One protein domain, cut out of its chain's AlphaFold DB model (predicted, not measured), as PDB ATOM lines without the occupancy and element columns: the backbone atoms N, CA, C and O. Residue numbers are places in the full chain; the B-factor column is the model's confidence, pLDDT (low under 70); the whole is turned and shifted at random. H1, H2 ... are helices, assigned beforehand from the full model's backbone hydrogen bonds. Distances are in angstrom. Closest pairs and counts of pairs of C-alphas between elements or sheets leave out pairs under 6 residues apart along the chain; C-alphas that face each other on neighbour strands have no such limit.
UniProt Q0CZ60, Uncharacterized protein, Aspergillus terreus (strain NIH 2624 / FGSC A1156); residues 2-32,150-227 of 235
ATOM      1  N   LEU A   2     -27.283  19.008  -2.560       80.75
ATOM      2  CA  LEU A   2     -27.272  20.476  -2.379       80.75
ATOM      3  C   LEU A   2     -28.658  21.146  -2.467       80.75
ATOM      4  O   LEU A   2     -28.910  22.126  -1.780       80.75
ATOM      5  N   CYS A   3     -29.572  20.618  -3.285       80.19
ATOM      6  CA  CYS A   3     -30.936  21.147  -3.389       80.19
ATOM      7  C   CYS A   3     -31.853  20.696  -2.242       80.19
ATOM      8  O   CYS A   3     -32.807  21.391  -1.917       80.19
ATOM      9  N   THR A   4     -31.585  19.535  -1.643       83.12
ATOM     10  CA  THR A   4     -32.484  18.885  -0.678       83.12
ATOM     11  C   THR A   4     -32.083  19.139   0.775       83.12
ATOM     12  O   THR A   4     -32.949  19.116   1.641       83.12
ATOM     13  N   VAL A   5     -30.815  19.478   1.043       86.00
ATOM     14  CA  VAL A   5     -30.314  19.796   2.398       86.00
ATOM     15  C   VAL A   5     -31.017  21.003   3.032       86.00
ATOM     16  O   VAL A   5     -31.188  21.074   4.246       86.00
ATOM     17  N   TRP A   6     -31.520  21.929   2.209       87.31
ATOM     18  CA  TRP A   6     -32.306  23.071   2.676       87.31
ATOM     19  C   TRP A   6     -33.548  22.655   3.455       87.31
ATOM     20  O   TRP A   6     -33.966  23.381   4.347       87.31
ATOM     21  N   ILE A   7     -34.119  21.484   3.172       87.31
ATOM     22  CA  ILE A   7     -35.293  20.990   3.896       87.31
ATOM     23  C   ILE A   7     -34.934  20.651   5.340       87.31
ATOM     24  O   ILE A   7     -35.680  21.029   6.235       87.31
ATOM     25  N   GLN A   8     -33.773  20.043   5.587       86.31
ATOM     26  CA  GLN A   8     -33.285  19.784   6.945       86.31
ATOM     27  C   GLN A   8     -33.060  21.095   7.714       86.31
ATOM     28  O   GLN A   8     -33.490  21.236   8.858       86.31
ATOM     29  N   ILE A   9     -32.469  22.099   7.055       87.62
ATOM     30  CA  ILE A   9     -32.266  23.433   7.637       87.62
ATOM     31  C   ILE A   9     -33.612  24.110   7.929       87.62
ATOM     32  O   ILE A   9     -33.804  24.654   9.012       87.62
ATOM     33  N   LEU A  10     -34.580  24.044   7.013       87.50
ATOM     34  CA  LEU A  10     -35.922  24.594   7.231       87.50
ATOM     35  C   LEU A  10     -36.661  23.862   8.358       87.50
ATOM     36  O   LEU A  10     -37.345  24.504   9.153       87.50
ATOM     37  N   MET A  11     -36.490  22.544   8.475       83.75
ATOM     38  CA  MET A  11     -37.040  21.758   9.580       83.75
ATOM     39  C   MET A  11     -36.456  22.171  10.934       83.75
ATOM     40  O   MET A  11     -37.189  22.153  11.918       83.75
ATOM     41  N   SER A  12     -35.195  22.613  10.996       86.38
ATOM     42  CA  SER A  12     -34.603  23.130  12.242       86.38
ATOM     43  C   SER A  12     -35.316  24.377  12.787       86.38
ATOM     44  O   SER A  12     -35.317  24.615  13.994       86.38
ATOM     45  N   LEU A  13     -35.975  25.150  11.916       85.50
ATOM     46  CA  LEU A  13     -36.739  26.345  12.294       85.50
ATOM     47  C   LEU A  13     -38.140  26.004  12.823       85.50
ATOM     48  O   LEU A  13     -38.804  26.850  13.422       85.50
ATOM     49  N   VAL A  14     -38.604  24.771  12.610       84.06
ATOM     50  CA  VAL A  14     -39.900  24.302  13.103       84.06
ATOM     51  C   VAL A  14     -39.778  23.971  14.599       84.06
ATOM     52  O   VAL A  14     -38.776  23.395  15.028       84.06
ATOM     53  N   PRO A  15     -40.776  24.320  15.434       77.62
ATOM     54  CA  PRO A  15     -40.788  23.929  16.839       77.62
ATOM     55  C   PRO A  15     -40.707  22.399  16.987       77.62
ATOM     56  O   PRO A  15     -41.532  21.705  16.381       77.62
ATOM     57  N   PRO A  16     -39.816  21.847  17.833       75.62
ATOM     58  CA  PRO A  16     -39.673  20.397  17.970       75.62
ATOM     59  C   PRO A  16     -40.958  19.704  18.439       75.62
ATOM     60  O   PRO A  16     -41.261  18.613  17.980       75.62
ATOM     61  N   LYS A  17     -41.813  20.384  19.215       76.38
ATOM     62  CA  LYS A  17     -43.166  19.890  19.559       76.38
ATOM     63  C   LYS A  17     -44.049  19.566  18.348       76.38
ATOM     64  O   LYS A  17     -44.916  18.702  18.432       76.38
ATOM     65  N   ILE A  18     -43.892  20.303  17.248       80.75
ATOM     66  CA  ILE A  18     -44.627  20.039  16.005       80.75
ATOM     67  C   ILE A  18     -43.995  18.846  15.290       80.75
ATOM     68  O   ILE A  18     -44.723  17.990  14.795       80.75
ATOM     69  N   LEU A  19     -42.665  18.746  15.299       77.75
ATOM     70  CA  LEU A  19     -41.950  17.607  14.728       77.75
ATOM     71  C   LEU A  19     -42.295  16.299  15.452       77.75
ATOM     72  O   LEU A  19     -42.651  15.340  14.779       77.75
ATOM     73  N   ASP A  20     -42.346  16.293  16.786       77.81
ATOM     74  CA  ASP A  20     -42.793  15.149  17.599       77.81
ATOM     75  C   ASP A  20     -44.254  14.754  17.325       77.81
ATOM     76  O   ASP A  20     -44.653  13.604  17.516       77.81
ATOM     77  N   ARG A  21     -45.083  15.710  16.888       81.81
ATOM     78  CA  ARG A  21     -46.483  15.458  16.532       81.81
ATOM     79  C   ARG A  21     -46.630  14.884  15.124       81.81
ATOM     80  O   ARG A  21     -47.529  14.077  14.904       81.81
ATOM     81  N   ILE A  22     -45.787  15.314  14.186       83.44
ATOM     82  CA  ILE A  22     -45.761  14.813  12.803       83.44
ATOM     83  C   ILE A  22     -45.089  13.434  12.750       83.44
ATOM     84  O   ILE A  22     -45.591  12.528  12.088       83.44
ATOM     85  N   PHE A  23     -43.991  13.265  13.486       83.19
ATOM     86  CA  PHE A  23     -43.201  12.042  13.591       83.19
ATOM     87  C   PHE A  23     -43.210  11.549  15.043       83.19
ATOM     88  O   PHE A  23     -42.254  11.770  15.787       83.19
ATOM     89  N   PRO A  24     -44.297  10.890  15.487       84.81
ATOM     90  CA  PRO A  24     -44.361  10.364  16.841       84.81
ATOM     91  C   PRO A  24     -43.271   9.310  17.061       84.81
ATOM     92  O   PRO A  24     -42.874   8.606  16.132       84.81
ATOM     93  N   LYS A  25     -42.851   9.131  18.321       83.44
ATOM     94  CA  LYS A  25     -41.757   8.217  18.718       83.44
ATOM     95  C   LYS A  25     -41.872   6.801  18.129       83.44
ATOM     96  O   LYS A  25     -40.856   6.179  17.839       83.44
ATOM     97  N   VAL A  26     -43.094   6.306  17.912       88.19
ATOM     98  CA  VAL A  26     -43.358   5.001  17.277       88.19
ATOM     99  C   VAL A  26     -42.885   4.965  15.818       88.19
ATOM    100  O   VAL A  26     -42.281   3.981  15.393       88.19
ATOM    101  N   VAL A  27     -43.116   6.033  15.053       87.38
ATOM    102  CA  VAL A  27     -42.688   6.140  13.650       87.38
ATOM    103  C   VAL A  27     -41.169   6.250  13.578       87.38
ATOM    104  O   VAL A  27     -40.544   5.487  12.847       87.38
ATOM    105  N   THR A  28     -40.574   7.121  14.395       84.88
ATOM    106  CA  THR A  28     -39.116   7.287  14.470       84.88
ATOM    107  C   THR A  28     -38.417   5.982  14.845       84.88
ATOM    108  O   THR A  28     -37.478   5.573  14.170       84.88
ATOM    109  N   GLY A  29     -38.909   5.274  15.868       87.19
ATOM    110  CA  GLY A  29     -38.341   3.989  16.281       87.19
ATOM    111  C   GLY A  29     -38.452   2.909  15.201       87.19
ATOM    112  O   GLY A  29     -37.488   2.188  14.954       87.19
ATOM    113  N   THR A  30     -39.595   2.829  14.510       90.31
ATOM    114  CA  THR A  30     -39.792   1.856  13.419       90.31
ATOM    115  C   THR A  30     -38.872   2.153  12.233       90.31
ATOM    116  O   THR A  30     -38.276   1.235  11.673       90.31
ATOM    117  N   LEU A  31     -38.710   3.430  11.875       88.00
ATOM    118  CA  LEU A  31     -37.794   3.869  10.822       88.00
ATOM    119  C   LEU A  31     -36.342   3.487  11.145       88.00
ATOM    120  O   LEU A  31     -35.674   2.878  10.311       88.00
ATOM    121  N   LEU A  32     -35.871   3.796  12.356       87.12
ATOM    122  CA  LEU A  32     -34.512   3.460  12.794       87.12
ATOM    123  C   LEU A  32     -34.273   1.944  12.799       87.12
ATOM    124  O   LEU A  32     -33.213   1.488  12.371       87.12
ATOM    125  N   LEU A 150     -33.451  11.353  -8.184       86.50
ATOM    126  CA  LEU A 150     -32.854  11.294  -6.848       86.50
ATOM    127  C   LEU A 150     -33.365  12.386  -5.902       86.50
ATOM    128  O   LEU A 150     -33.106  12.315  -4.700       86.50
ATOM    129  N   VAL A 151     -34.116  13.379  -6.393       87.81
ATOM    130  CA  VAL A 151     -34.622  14.478  -5.552       87.81
ATOM    131  C   VAL A 151     -35.533  13.955  -4.446       87.81
ATOM    132  O   VAL A 151     -35.338  14.309  -3.285       87.81
ATOM    133  N   LEU A 152     -36.503  13.101  -4.782       88.75
ATOM    134  CA  LEU A 152     -37.474  12.602  -3.808       88.75
ATOM    135  C   LEU A 152     -36.833  11.679  -2.748       88.75
ATOM    136  O   LEU A 152     -37.048  11.934  -1.563       88.75
ATOM    137  N   PRO A 153     -36.002  10.674  -3.104       89.94
ATOM    138  CA  PRO A 153     -35.292   9.865  -2.112       89.94
ATOM    139  C   PRO A 153     -34.393  10.692  -1.190       89.94
ATOM    140  O   PRO A 153     -34.413  10.501   0.024       89.94
ATOM    141  N   LEU A 154     -33.642  11.650  -1.744       90.25
ATOM    142  CA  LEU A 154     -32.754  12.501  -0.950       90.25
ATOM    143  C   LEU A 154     -33.524  13.464  -0.042       90.25
ATOM    144  O   LEU A 154     -33.037  13.808   1.029       90.25
ATOM    145  N   LEU A 155     -34.715  13.902  -0.452       89.62
ATOM    146  CA  LEU A 155     -35.602  14.698   0.392       89.62
ATOM    147  C   LEU A 155     -36.051  13.893   1.611       89.62
ATOM    148  O   LEU A 155     -35.945  14.377   2.735       89.62
ATOM    149  N   ILE A 156     -36.505  12.658   1.392       88.94
ATOM    150  CA  ILE A 156     -36.920  11.759   2.473       88.94
ATOM    151  C   ILE A 156     -35.736  11.458   3.395       88.94
ATOM    152  O   ILE A 156     -35.902  11.504   4.612       88.94
ATOM    153  N   LEU A 157     -34.543  11.223   2.841       90.25
ATOM    154  CA  LEU A 157     -33.320  10.992   3.611       90.25
ATOM    155  C   LEU A 157     -33.030  12.148   4.574       90.25
ATOM    156  O   LEU A 157     -32.864  11.906   5.763       90.25
ATOM    157  N   PHE A 158     -33.059  13.397   4.103       89.62
ATOM    158  CA  PHE A 158     -32.803  14.562   4.959       89.62
ATOM    159  C   PHE A 158     -33.873  14.783   6.037       89.62
ATOM    160  O   PHE A 158     -33.566  15.250   7.135       89.62
ATOM    161  N   VAL A 159     -35.129  14.416   5.760       88.62
ATOM    162  CA  VAL A 159     -36.193  14.393   6.778       88.62
ATOM    163  C   VAL A 159     -35.901  13.314   7.825       88.62
ATOM    164  O   VAL A 159     -36.025  13.568   9.022       88.62
ATOM    165  N   CYS A 160     -35.485  12.125   7.386       87.88
ATOM    166  CA  CYS A 160     -35.130  11.017   8.268       87.88
ATOM    167  C   CYS A 160     -33.917  11.361   9.144       87.88
ATOM    168  O   CYS A 160     -33.956  11.089  10.341       87.88
ATOM    169  N   GLU A 161     -32.897  12.022   8.592       88.88
ATOM    170  CA  GLU A 161     -31.739  12.514   9.348       88.88
ATOM    171  C   GLU A 161     -32.154  13.508  10.436       88.88
ATOM    172  O   GLU A 161     -31.813  13.317  11.605       88.88
ATOM    173  N   ALA A 162     -32.965  14.514  10.088       87.44
ATOM    174  CA  ALA A 162     -33.472  15.493  11.053       87.44
ATOM    175  C   ALA A 162     -34.203  14.824  12.228       87.44
ATOM    176  O   ALA A 162     -34.025  15.212  13.383       87.44
ATOM    177  N   VAL A 163     -35.020  13.810  11.936       86.12
ATOM    178  CA  VAL A 163     -35.781  13.063  12.946       86.12
ATOM    179  C   VAL A 163     -34.874  12.129  13.758       86.12
ATOM    180  O   VAL A 163     -35.077  11.994  14.963       86.12
ATOM    181  N   SER A 164     -33.853  11.525  13.142       85.94
ATOM    182  CA  SER A 164     -32.896  10.638  13.822       85.94
ATOM    183  C   SER A 164     -31.994  11.360  14.829       85.94
ATOM    184  O   SER A 164     -31.580  10.759  15.813       85.94
ATOM    185  N   CYS A 165     -31.773  12.663  14.642       86.81
ATOM    186  CA  CYS A 165     -30.979  13.500  15.541       86.81
ATOM    187  C   CYS A 165     -31.679  13.746  16.900       86.81
ATOM    188  O   CYS A 165     -31.030  13.912  17.933       86.81
ATOM    189  N   MET A 166     -33.019  13.746  16.946       86.75
ATOM    190  CA  MET A 166     -33.757  14.101  18.172       86.75
ATOM    191  C   MET A 166     -33.573  13.082  19.311       86.75
ATOM    192  O   MET A 166     -33.281  13.515  20.431       86.75
ATOM    193  N   PRO A 167     -33.711  11.755  19.082       86.06
ATOM    194  CA  PRO A 167     -33.406  10.752  20.101       86.06
ATOM    195  C   PRO A 167     -31.963  10.827  20.604       86.06
ATOM    196  O   PRO A 167     -31.741  10.663  21.802       86.06
ATOM    197  N   ASP A 168     -31.002  11.126  19.729       87.12
ATOM    198  CA  ASP A 168     -29.585  11.205  20.094       87.12
ATOM    199  C   ASP A 168     -29.308  12.380  21.033       87.12
ATOM    200  O   ASP A 168     -28.633  12.215  22.053       87.12
ATOM    201  N   ILE A 169     -29.890  13.550  20.751       88.19
ATOM    202  CA  ILE A 169     -29.806  14.730  21.625       88.19
ATOM    203  C   ILE A 169     -30.506  14.468  22.959       88.19
ATOM    204  O   ILE A 169     -29.988  14.855  24.009       88.19
ATOM    205  N   LEU A 170     -31.662  13.799  22.937       88.00
ATOM    206  CA  LEU A 170     -32.391  13.426  24.148       88.00
ATOM    207  C   LEU A 170     -31.557  12.488  25.027       88.00
ATOM    208  O   LEU A 170     -31.375  12.773  26.210       88.00
ATOM    209  N   ALA A 171     -31.000  11.424  24.447       87.62
ATOM    210  CA  ALA A 171     -30.136  10.483  25.153       87.62
ATOM    211  C   ALA A 171     -28.882  11.180  25.703       87.62
ATOM    212  O   ALA A 171     -28.503  10.966  26.854       87.62
ATOM    213  N   THR A 172     -28.277  12.078  24.920       87.56
ATOM    214  CA  THR A 172     -27.137  12.890  25.372       87.56
ATOM    215  C   THR A 172     -27.516  13.752  26.576       87.56
ATOM    216  O   THR A 172     -26.761  13.812  27.548       87.56
ATOM    217  N   ALA A 173     -28.675  14.418  26.541       87.25
ATOM    218  CA  ALA A 173     -29.151  15.268  27.629       87.25
ATOM    219  C   ALA A 173     -29.446  14.460  28.903       87.25
ATOM    220  O   ALA A 173     -29.062  14.891  29.992       87.25
ATOM    221  N   GLU A 174     -30.051  13.277  28.764       87.62
ATOM    222  CA  GLU A 174     -30.350  12.365  29.871       87.62
ATOM    223  C   GLU A 174     -29.069  11.842  30.537       87.62
ATOM    224  O   GLU A 174     -28.904  11.966  31.753       87.62
ATOM    225  N   ILE A 175     -28.109  11.353  29.744       86.38
ATOM    226  CA  ILE A 175     -26.812  10.862  30.241       86.38
ATOM    227  C   ILE A 175     -26.013  11.999  30.894       86.38
ATOM    228  O   ILE A 175     -25.372  11.805  31.928       86.38
ATOM    229  N   SER A 176     -26.093  13.205  30.329       85.38
ATOM    230  CA  SER A 176     -25.421  14.398  30.857       85.38
ATOM    231  C   SER A 176     -26.150  15.036  32.045       85.38
ATOM    232  O   SER A 176     -25.647  16.011  32.604       85.38
ATOM    233  N   LYS A 177     -27.319  14.512  32.445       85.19
ATOM    234  CA  LYS A 177     -28.160  15.031  33.541       85.19
ATOM    235  C   LYS A 177     -28.562  16.502  33.361       85.19
ATOM    236  O   LYS A 177     -28.650  17.256  34.329       85.19
ATOM    237  N   VAL A 178     -28.791  16.911  32.114       86.50
ATOM    238  CA  VAL A 178     -29.265  18.255  31.747       86.50
ATOM    239  C   VAL A 178     -30.791  18.232  31.605       86.50
ATOM    240  O   VAL A 178     -31.398  17.170  31.485       86.50
ATOM    241  N   SER A 179     -31.436  19.401  31.638       84.94
ATOM    242  CA  SER A 179     -32.875  19.530  31.410       84.94
ATOM    243  C   SER A 179     -33.302  18.888  30.081       84.94
ATOM    244  O   SER A 179     -32.832  19.255  29.004       84.94
ATOM    245  N   ILE A 180     -34.225  17.930  30.180       84.06
ATOM    246  CA  ILE A 180     -34.869  17.242  29.046       84.06
ATOM    247  C   ILE A 180     -36.212  17.875  28.659       84.06
ATOM    248  O   ILE A 180     -36.853  17.456  27.703       84.06
ATOM    249  N   ASP A 181     -36.630  18.902  29.399       79.44
ATOM    250  CA  ASP A 181     -37.876  19.628  29.201       79.44
ATOM    251  C   ASP A 181     -37.630  21.137  29.198       79.44
ATOM    252  O   ASP A 181     -36.692  21.655  29.805       79.44
ATOM    253  N   GLY A 182     -38.522  21.857  28.521       84.12
ATOM    254  CA  GLY A 182     -38.509  23.315  28.473       84.12
ATOM    255  C   GLY A 182     -37.845  23.911  27.225       84.12
ATOM    256  O   GLY A 182     -37.428  23.193  26.314       84.12
ATOM    257  N   PRO A 183     -37.799  25.252  27.140       84.19
ATOM    258  CA  PRO A 183     -37.355  25.965  25.942       84.19
ATOM    259  C   PRO A 183     -35.870  25.747  25.628       84.19
ATOM    260  O   PRO A 183     -35.501  25.715  24.458       84.19
ATOM    261  N   GLU A 184     -35.027  25.538  26.642       85.00
ATOM    262  CA  GLU A 184     -33.602  25.256  26.433       85.00
ATOM    263  C   GLU A 184     -33.378  23.919  25.724       85.00
ATOM    264  O   GLU A 184     -32.595  23.850  24.780       85.00
ATOM    265  N   PHE A 185     -34.099  22.866  26.118       85.38
ATOM    266  CA  PHE A 185     -34.016  21.568  25.451       85.38
ATOM    267  C   PHE A 185     -34.503  21.649  23.998       85.38
ATOM    268  O   PHE A 185     -33.867  21.123  23.086       85.38
ATOM    269  N   GLN A 186     -35.585  22.391  23.761       84.94
ATOM    270  CA  GLN A 186     -36.095  22.626  22.410       84.94
ATOM    271  C   GLN A 186     -35.078  23.389  21.548       84.94
ATOM    272  O   GLN A 186     -34.866  23.029  20.392       84.94
ATOM    273  N   SER A 187     -34.392  24.384  22.121       87.25
ATOM    274  CA  SER A 187     -33.311  25.106  21.443       87.25
ATOM    275  C   SER A 187     -32.113  24.202  21.130       87.25
ATOM    276  O   SER A 187     -31.540  24.325  20.049       87.25
ATOM    277  N   ARG A 188     -31.768  23.249  22.009       88.31
ATOM    278  CA  ARG A 188     -30.720  22.244  21.744       88.31
ATOM    279  C   ARG A 188     -31.080  21.340  20.570       88.31
ATOM    280  O   ARG A 188     -30.226  21.110  19.723       88.31
ATOM    281  N   ILE A 189     -32.330  20.878  20.493       87.50
ATOM    282  CA  ILE A 189     -32.806  20.073  19.359       87.50
ATOM    283  C   ILE A 189     -32.719  20.874  18.056       87.50
ATOM    284  O   ILE A 189     -32.140  20.399  17.083       87.50
ATOM    285  N   GLN A 190     -33.243  22.102  18.039       89.38
ATOM    286  CA  GLN A 190     -33.193  22.956  16.847       89.38
ATOM    287  C   GLN A 190     -31.753  23.263  16.424       89.38
ATOM    288  O   GLN A 190     -31.423  23.157  15.245       89.38
ATOM    289  N   GLY A 191     -30.885  23.583  17.387       89.06
ATOM    290  CA  GLY A 191     -29.463  23.810  17.147       89.06
ATOM    291  C   GLY A 191     -28.754  22.572  16.601       89.06
ATOM    292  O   GLY A 191     -27.980  22.695  15.660       89.06
ATOM    293  N   GLY A 192     -29.059  21.383  17.126       88.50
ATOM    294  CA  GLY A 192     -28.495  20.124  16.639       88.50
ATOM    295  C   GLY A 192     -28.914  19.800  15.205       88.50
ATOM    296  O   GLY A 192     -28.055  19.556  14.365       88.50
ATOM    297  N   ILE A 193     -30.208  19.917  14.883       90.31
ATOM    298  CA  ILE A 193     -30.709  19.711  13.511       90.31
ATOM    299  C   ILE A 193     -30.100  20.741  12.544       90.31
ATOM    300  O   ILE A 193     -29.756  20.403  11.410       90.31
ATOM    301  N   LEU A 194     -29.944  21.997  12.980       91.00
ATOM    302  CA  LEU A 194     -29.302  23.043  12.182       91.00
ATOM    303  C   LEU A 194     -27.817  22.736  11.937       91.00
ATOM    304  O   LEU A 194     -27.343  22.897  10.813       91.00
ATOM    305  N   CYS A 195     -27.091  22.288  12.964       90.81
ATOM    306  CA  CYS A 195     -25.696  21.874  12.848       90.81
ATOM    307  C   CYS A 195     -25.531  20.695  11.883       90.81
ATOM    308  O   CYS A 195     -24.649  20.761  11.027       90.81
ATOM    309  N   ASP A 196     -26.398  19.681  11.959       90.25
ATOM    310  CA  ASP A 196     -26.391  18.545  11.027       90.25
ATOM    311  C   ASP A 196     -26.666  19.014   9.586       90.25
ATOM    312  O   ASP A 196     -25.926  18.669   8.666       90.25
ATOM    313  N   GLY A 197     -27.651  19.896   9.379       89.75
ATOM    314  CA  GLY A 197     -27.959  20.451   8.055       89.75
ATOM    315  C   GLY A 197     -26.828  21.298   7.456       89.75
ATOM    316  O   GLY A 197     -26.492  21.153   6.278       89.75
ATOM    317  N   ILE A 198     -26.196  22.165   8.255       91.31
ATOM    318  CA  ILE A 198     -25.037  22.961   7.816       91.31
ATOM    319  C   ILE A 198     -23.831  22.051   7.550       91.31
ATOM    320  O   ILE A 198     -23.147  22.223   6.539       91.31
ATOM    321  N   GLY A 199     -23.586  21.064   8.414       90.69
ATOM    322  CA  GLY A 199     -22.530  20.067   8.236       90.69
ATOM    323  C   GLY A 199     -22.712  19.276   6.943       90.69
ATOM    324  O   GLY A 199     -21.773  19.163   6.155       90.69
ATOM    325  N   SER A 200     -23.933  18.830   6.662       90.38
ATOM    326  CA  SER A 200     -24.307  18.166   5.411       90.38
ATOM    327  C   SER A 200     -24.135  19.057   4.181       90.38
ATOM    328  O   SER A 200     -23.691  18.574   3.138       90.38
ATOM    329  N   LEU A 201     -24.426  20.359   4.279       91.06
ATOM    330  CA  LEU A 201     -24.185  21.311   3.189       91.06
ATOM    331  C   LEU A 201     -22.684  21.456   2.897       91.06
ATOM    332  O   LEU A 201     -22.275  21.379   1.739       91.06
ATOM    333  N   ILE A 202     -21.867  21.635   3.938       90.00
ATOM    334  CA  ILE A 202     -20.407  21.747   3.810       90.00
ATOM    335  C   ILE A 202     -19.820  20.440   3.265       90.00
ATOM    336  O   ILE A 202     -19.002  20.475   2.347       90.00
ATOM    337  N   SER A 203     -20.278  19.293   3.772       88.25
ATOM    338  CA  SER A 203     -19.859  17.967   3.308       88.25
ATOM    339  C   SER A 203     -20.183  17.768   1.825       88.25
ATOM    340  O   SER A 203     -19.312  17.384   1.046       88.25
ATOM    341  N   ALA A 204     -21.391  18.144   1.391       87.88
ATOM    342  CA  ALA A 204     -21.794  18.062  -0.012       87.88
ATOM    343  C   ALA A 204     -20.947  18.963  -0.934       87.88
ATOM    344  O   ALA A 204     -20.625  18.562  -2.053       87.88
ATOM    345  N   LEU A 205     -20.553  20.162  -0.481       86.62
ATOM    346  CA  LEU A 205     -19.624  21.042  -1.213       86.62
ATOM    347  C   LEU A 205     -18.200  20.471  -1.259       86.62
ATOM    348  O   LEU A 205     -17.492  20.631  -2.256       86.62
ATOM    349  N   GLY A 206     -17.803  19.775  -0.195       86.12
ATOM    350  CA  GLY A 206     -16.578  18.986  -0.108       86.12
ATOM    351  C   GLY A 206     -16.647  17.639  -0.825       86.12
ATOM    352  O   GLY A 206     -15.777  16.804  -0.604       86.12
ATOM    353  N   THR A 207     -17.659  17.404  -1.670       85.81
ATOM    354  CA  THR A 207     -17.852  16.161  -2.439       85.81
ATOM    355  C   THR A 207     -18.008  14.889  -1.597       85.81
ATOM    356  O   THR A 207     -17.737  13.786  -2.065       85.81
ATOM    357  N   SER A 208     -18.489  15.041  -0.366       86.12
ATOM    358  CA  SER A 208     -18.720  13.961   0.591       86.12
ATOM    359  C   SER A 208     -20.220  13.722   0.835       86.12
ATOM    360  O   SER A 208     -21.086  14.491   0.401       86.12
ATOM    361  N   LEU A 209     -20.529  12.605   1.493       87.38
ATOM    362  CA  LEU A 209     -21.884  12.179   1.857       87.38
ATOM    363  C   LEU A 209     -22.481  13.066   2.970       87.38
ATOM    364  O   LEU A 209     -21.735  13.791   3.636       87.38
ATOM    365  N   PRO A 210     -23.813  13.059   3.172       85.94
ATOM    366  CA  PRO A 210     -24.424  13.814   4.259       85.94
ATOM    367  C   PRO A 210     -23.891  13.359   5.625       85.94
ATOM    368  O   PRO A 210     -23.419  12.231   5.782       85.94
ATOM    369  N   MET A 211     -23.954  14.259   6.598       85.00
ATOM    370  CA  MET A 211     -23.477  14.048   7.959       85.00
ATOM    371  C   MET A 211     -24.654  14.100   8.930       85.00
ATOM    372  O   MET A 211     -25.525  14.962   8.823       85.00
ATOM    373  N   VAL A 212     -24.626  13.212   9.919       85.06
ATOM    374  CA  VAL A 212     -25.598  13.164  11.012       85.06
ATOM    375  C   VAL A 212     -24.870  12.942  12.332       85.06
ATOM    376  O   VAL A 212     -23.780  12.355  12.365       85.06
ATOM    377  N   SER A 213     -25.462  13.431  13.418       82.06
ATOM    378  CA  SER A 213     -25.016  13.129  14.777       82.06
ATOM    379  C   SER A 213     -24.835  11.617  15.015       82.06
ATOM    380  O   SER A 213     -25.563  10.780  14.487       82.06
ATOM    381  N   GLN A 214     -23.792  11.258  15.773       76.94
ATOM    382  CA  GLN A 214     -23.435   9.864  16.048       76.94
ATOM    383  C   GLN A 214     -23.786   9.469  17.485       76.94
ATOM    384  O   GLN A 214     -23.113   9.884  18.433       76.94
ATOM    385  N   ALA A 215     -24.749   8.559  17.634       77.94
ATOM    386  CA  ALA A 215     -25.134   7.970  18.918       77.94
ATOM    387  C   ALA A 215     -23.995   7.231  19.657       77.94
ATOM    388  O   ALA A 215     -24.062   7.059  20.873       77.94
ATOM    389  N   GLY A 216     -22.931   6.803  18.961       73.62
ATOM    390  CA  GLY A 216     -21.800   6.083  19.569       73.62
ATOM    391  C   GLY A 216     -21.105   6.867  20.690       73.62
ATOM    392  O   GLY A 216     -20.661   6.287  21.682       73.62
ATOM    393  N   ASN A 217     -21.103   8.198  20.591       78.44
ATOM    394  CA  ASN A 217     -20.489   9.073  21.589       78.44
ATOM    395  C   ASN A 217     -21.215   9.010  22.944       78.44
ATOM    396  O   ASN A 217     -20.579   9.151  23.989       78.44
ATOM    397  N   ASN A 218     -22.515   8.705  22.949       81.06
ATOM    398  CA  ASN A 218     -23.318   8.593  24.169       81.06
ATOM    399  C   ASN A 218     -22.838   7.445  25.068       81.06
ATOM    400  O   ASN A 218     -22.803   7.586  26.292       81.06
ATOM    401  N   GLY A 219     -22.392   6.335  24.468       74.69
ATOM    402  CA  GLY A 219     -21.788   5.219  25.201       74.69
ATOM    403  C   GLY A 219     -20.503   5.633  25.922       74.69
ATOM    404  O   GLY A 219     -20.299   5.279  27.083       74.69
ATOM    405  N   VAL A 220     -19.674   6.460  25.276       78.00
ATOM    406  CA  VAL A 220     -18.430   6.983  25.867       78.00
ATOM    407  C   VAL A 220     -18.725   7.916  27.033       78.00
ATOM    408  O   VAL A 220     -18.106   7.792  28.089       78.00
ATOM    409  N   ILE A 221     -19.687   8.828  26.878       81.06
ATOM    410  CA  ILE A 221     -20.066   9.782  27.930       81.06
ATOM    411  C   ILE A 221     -20.613   9.035  29.151       81.06
ATOM    412  O   ILE A 221     -20.215   9.331  30.276       81.06
ATOM    413  N   SER A 222     -21.462   8.026  28.940       78.62
ATOM    414  CA  SER A 222     -22.017   7.203  30.022       78.62
ATOM    415  C   SER A 222     -20.928   6.469  30.819       78.62
ATOM    416  O   SER A 222     -20.978   6.416  32.047       78.62
ATOM    417  N   LEU A 223     -19.896   5.964  30.135       74.19
ATOM    418  CA  LEU A 223     -18.785   5.236  30.757       74.19
ATOM    419  C   LEU A 223     -17.737   6.143  31.418       74.19
ATOM    420  O   LEU A 223     -17.151   5.769  32.432       74.19
ATOM    421  N   THR A 224     -17.469   7.314  30.838       76.31
ATOM    422  CA  THR A 224     -16.451   8.259  31.334       76.31
ATOM    423  C   THR A 224     -17.005   9.251  32.353       76.31
ATOM    424  O   THR A 224     -16.233   9.872  33.082       76.31
ATOM    425  N   GLY A 225     -18.328   9.432  32.396       75.25
ATOM    426  CA  GLY A 225     -18.988  10.454  33.205       75.25
ATOM    427  C   GLY A 225     -18.661  11.887  32.770       75.25
ATOM    428  O   GLY A 225     -18.902  12.821  33.533       75.25
ATOM    429  N   CYS A 226     -18.089  12.078  31.576       75.38
ATOM    430  CA  CYS A 226     -17.591  13.363  31.104       75.38
ATOM    431  C   CYS A 226     -18.324  13.790  29.825       75.38
ATOM    432  O   CYS A 226     -18.149  13.185  28.772       75.38
ATOM    433  N   ALA A 227     -19.129  14.853  29.916       75.75
ATOM    434  CA  ALA A 227     -19.901  15.421  28.803       75.75
ATOM    435  C   ALA A 227     -19.388  16.812  28.378       75.75
ATOM    436  O   ALA A 227     -20.147  17.657  27.901       75.75
TER     437      ALA A 227
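AT A GLANCE: This is residues 2 to 32 and 150 to 227 of the 235 residues of an uncharacterized protein of Aspergillus terreus (strain NIH 2624 / FGSC A1156) (UniProt Q0CZ60). Two long helices, H4 and H5, cross in a helical hairpin with H4 through the middle. H1 packs on both, H6 lies beside the later part of H4, and H2 and H3 curve past another side. The printed part has 109 residues with six named helices, H1 to H6, and no named strand: all helix, compact, radius of gyration of the C-alphas 14.1 A, spans 41 by 31 by 25 A.

HOW THE PARTS SIT: The hub is H4, residues 150 to 175. H5, residues 183 to 205, touches its residues 162 to 169 at a steep tilt of 43 degrees, opposite ways; the closest C-alphas, of Ala 162 and Ile 193, are 5.6 A apart. H1, residues 5 to 12, touches H5 at a shallow tilt of 7 degrees, closest C-alphas Ser 12 and Gln 190, 4.8 A. H6, residues 216 to 224, touches H4 with closest C-alphas Asn 218 and Thr 172, 5.9 A. H3, residues 25 to 32, only just touches H4, with 3 pairs of C-alphas within 8 A; H2, residues 16 to 22, meets H3 only through their link. Every O i to N i+4 pair is within hydrogen-bond range in H1, H2, H3 and H5; 19 of 22 in H4, 4 of 5 in H6.

IN THESE COORDINATES: H4 measures 37.6 A, H5 32.8 A. H1 begins at C-alpha 5 (-30.314, 19.796, 2.398); H6 ends at C-alpha 224 (-16.451, 8.259, 31.334).

THE WHOLE: Residues 33 to 149 are not printed; C-alphas 32 and 150 are 21.2 A apart. No printed residue is under 70.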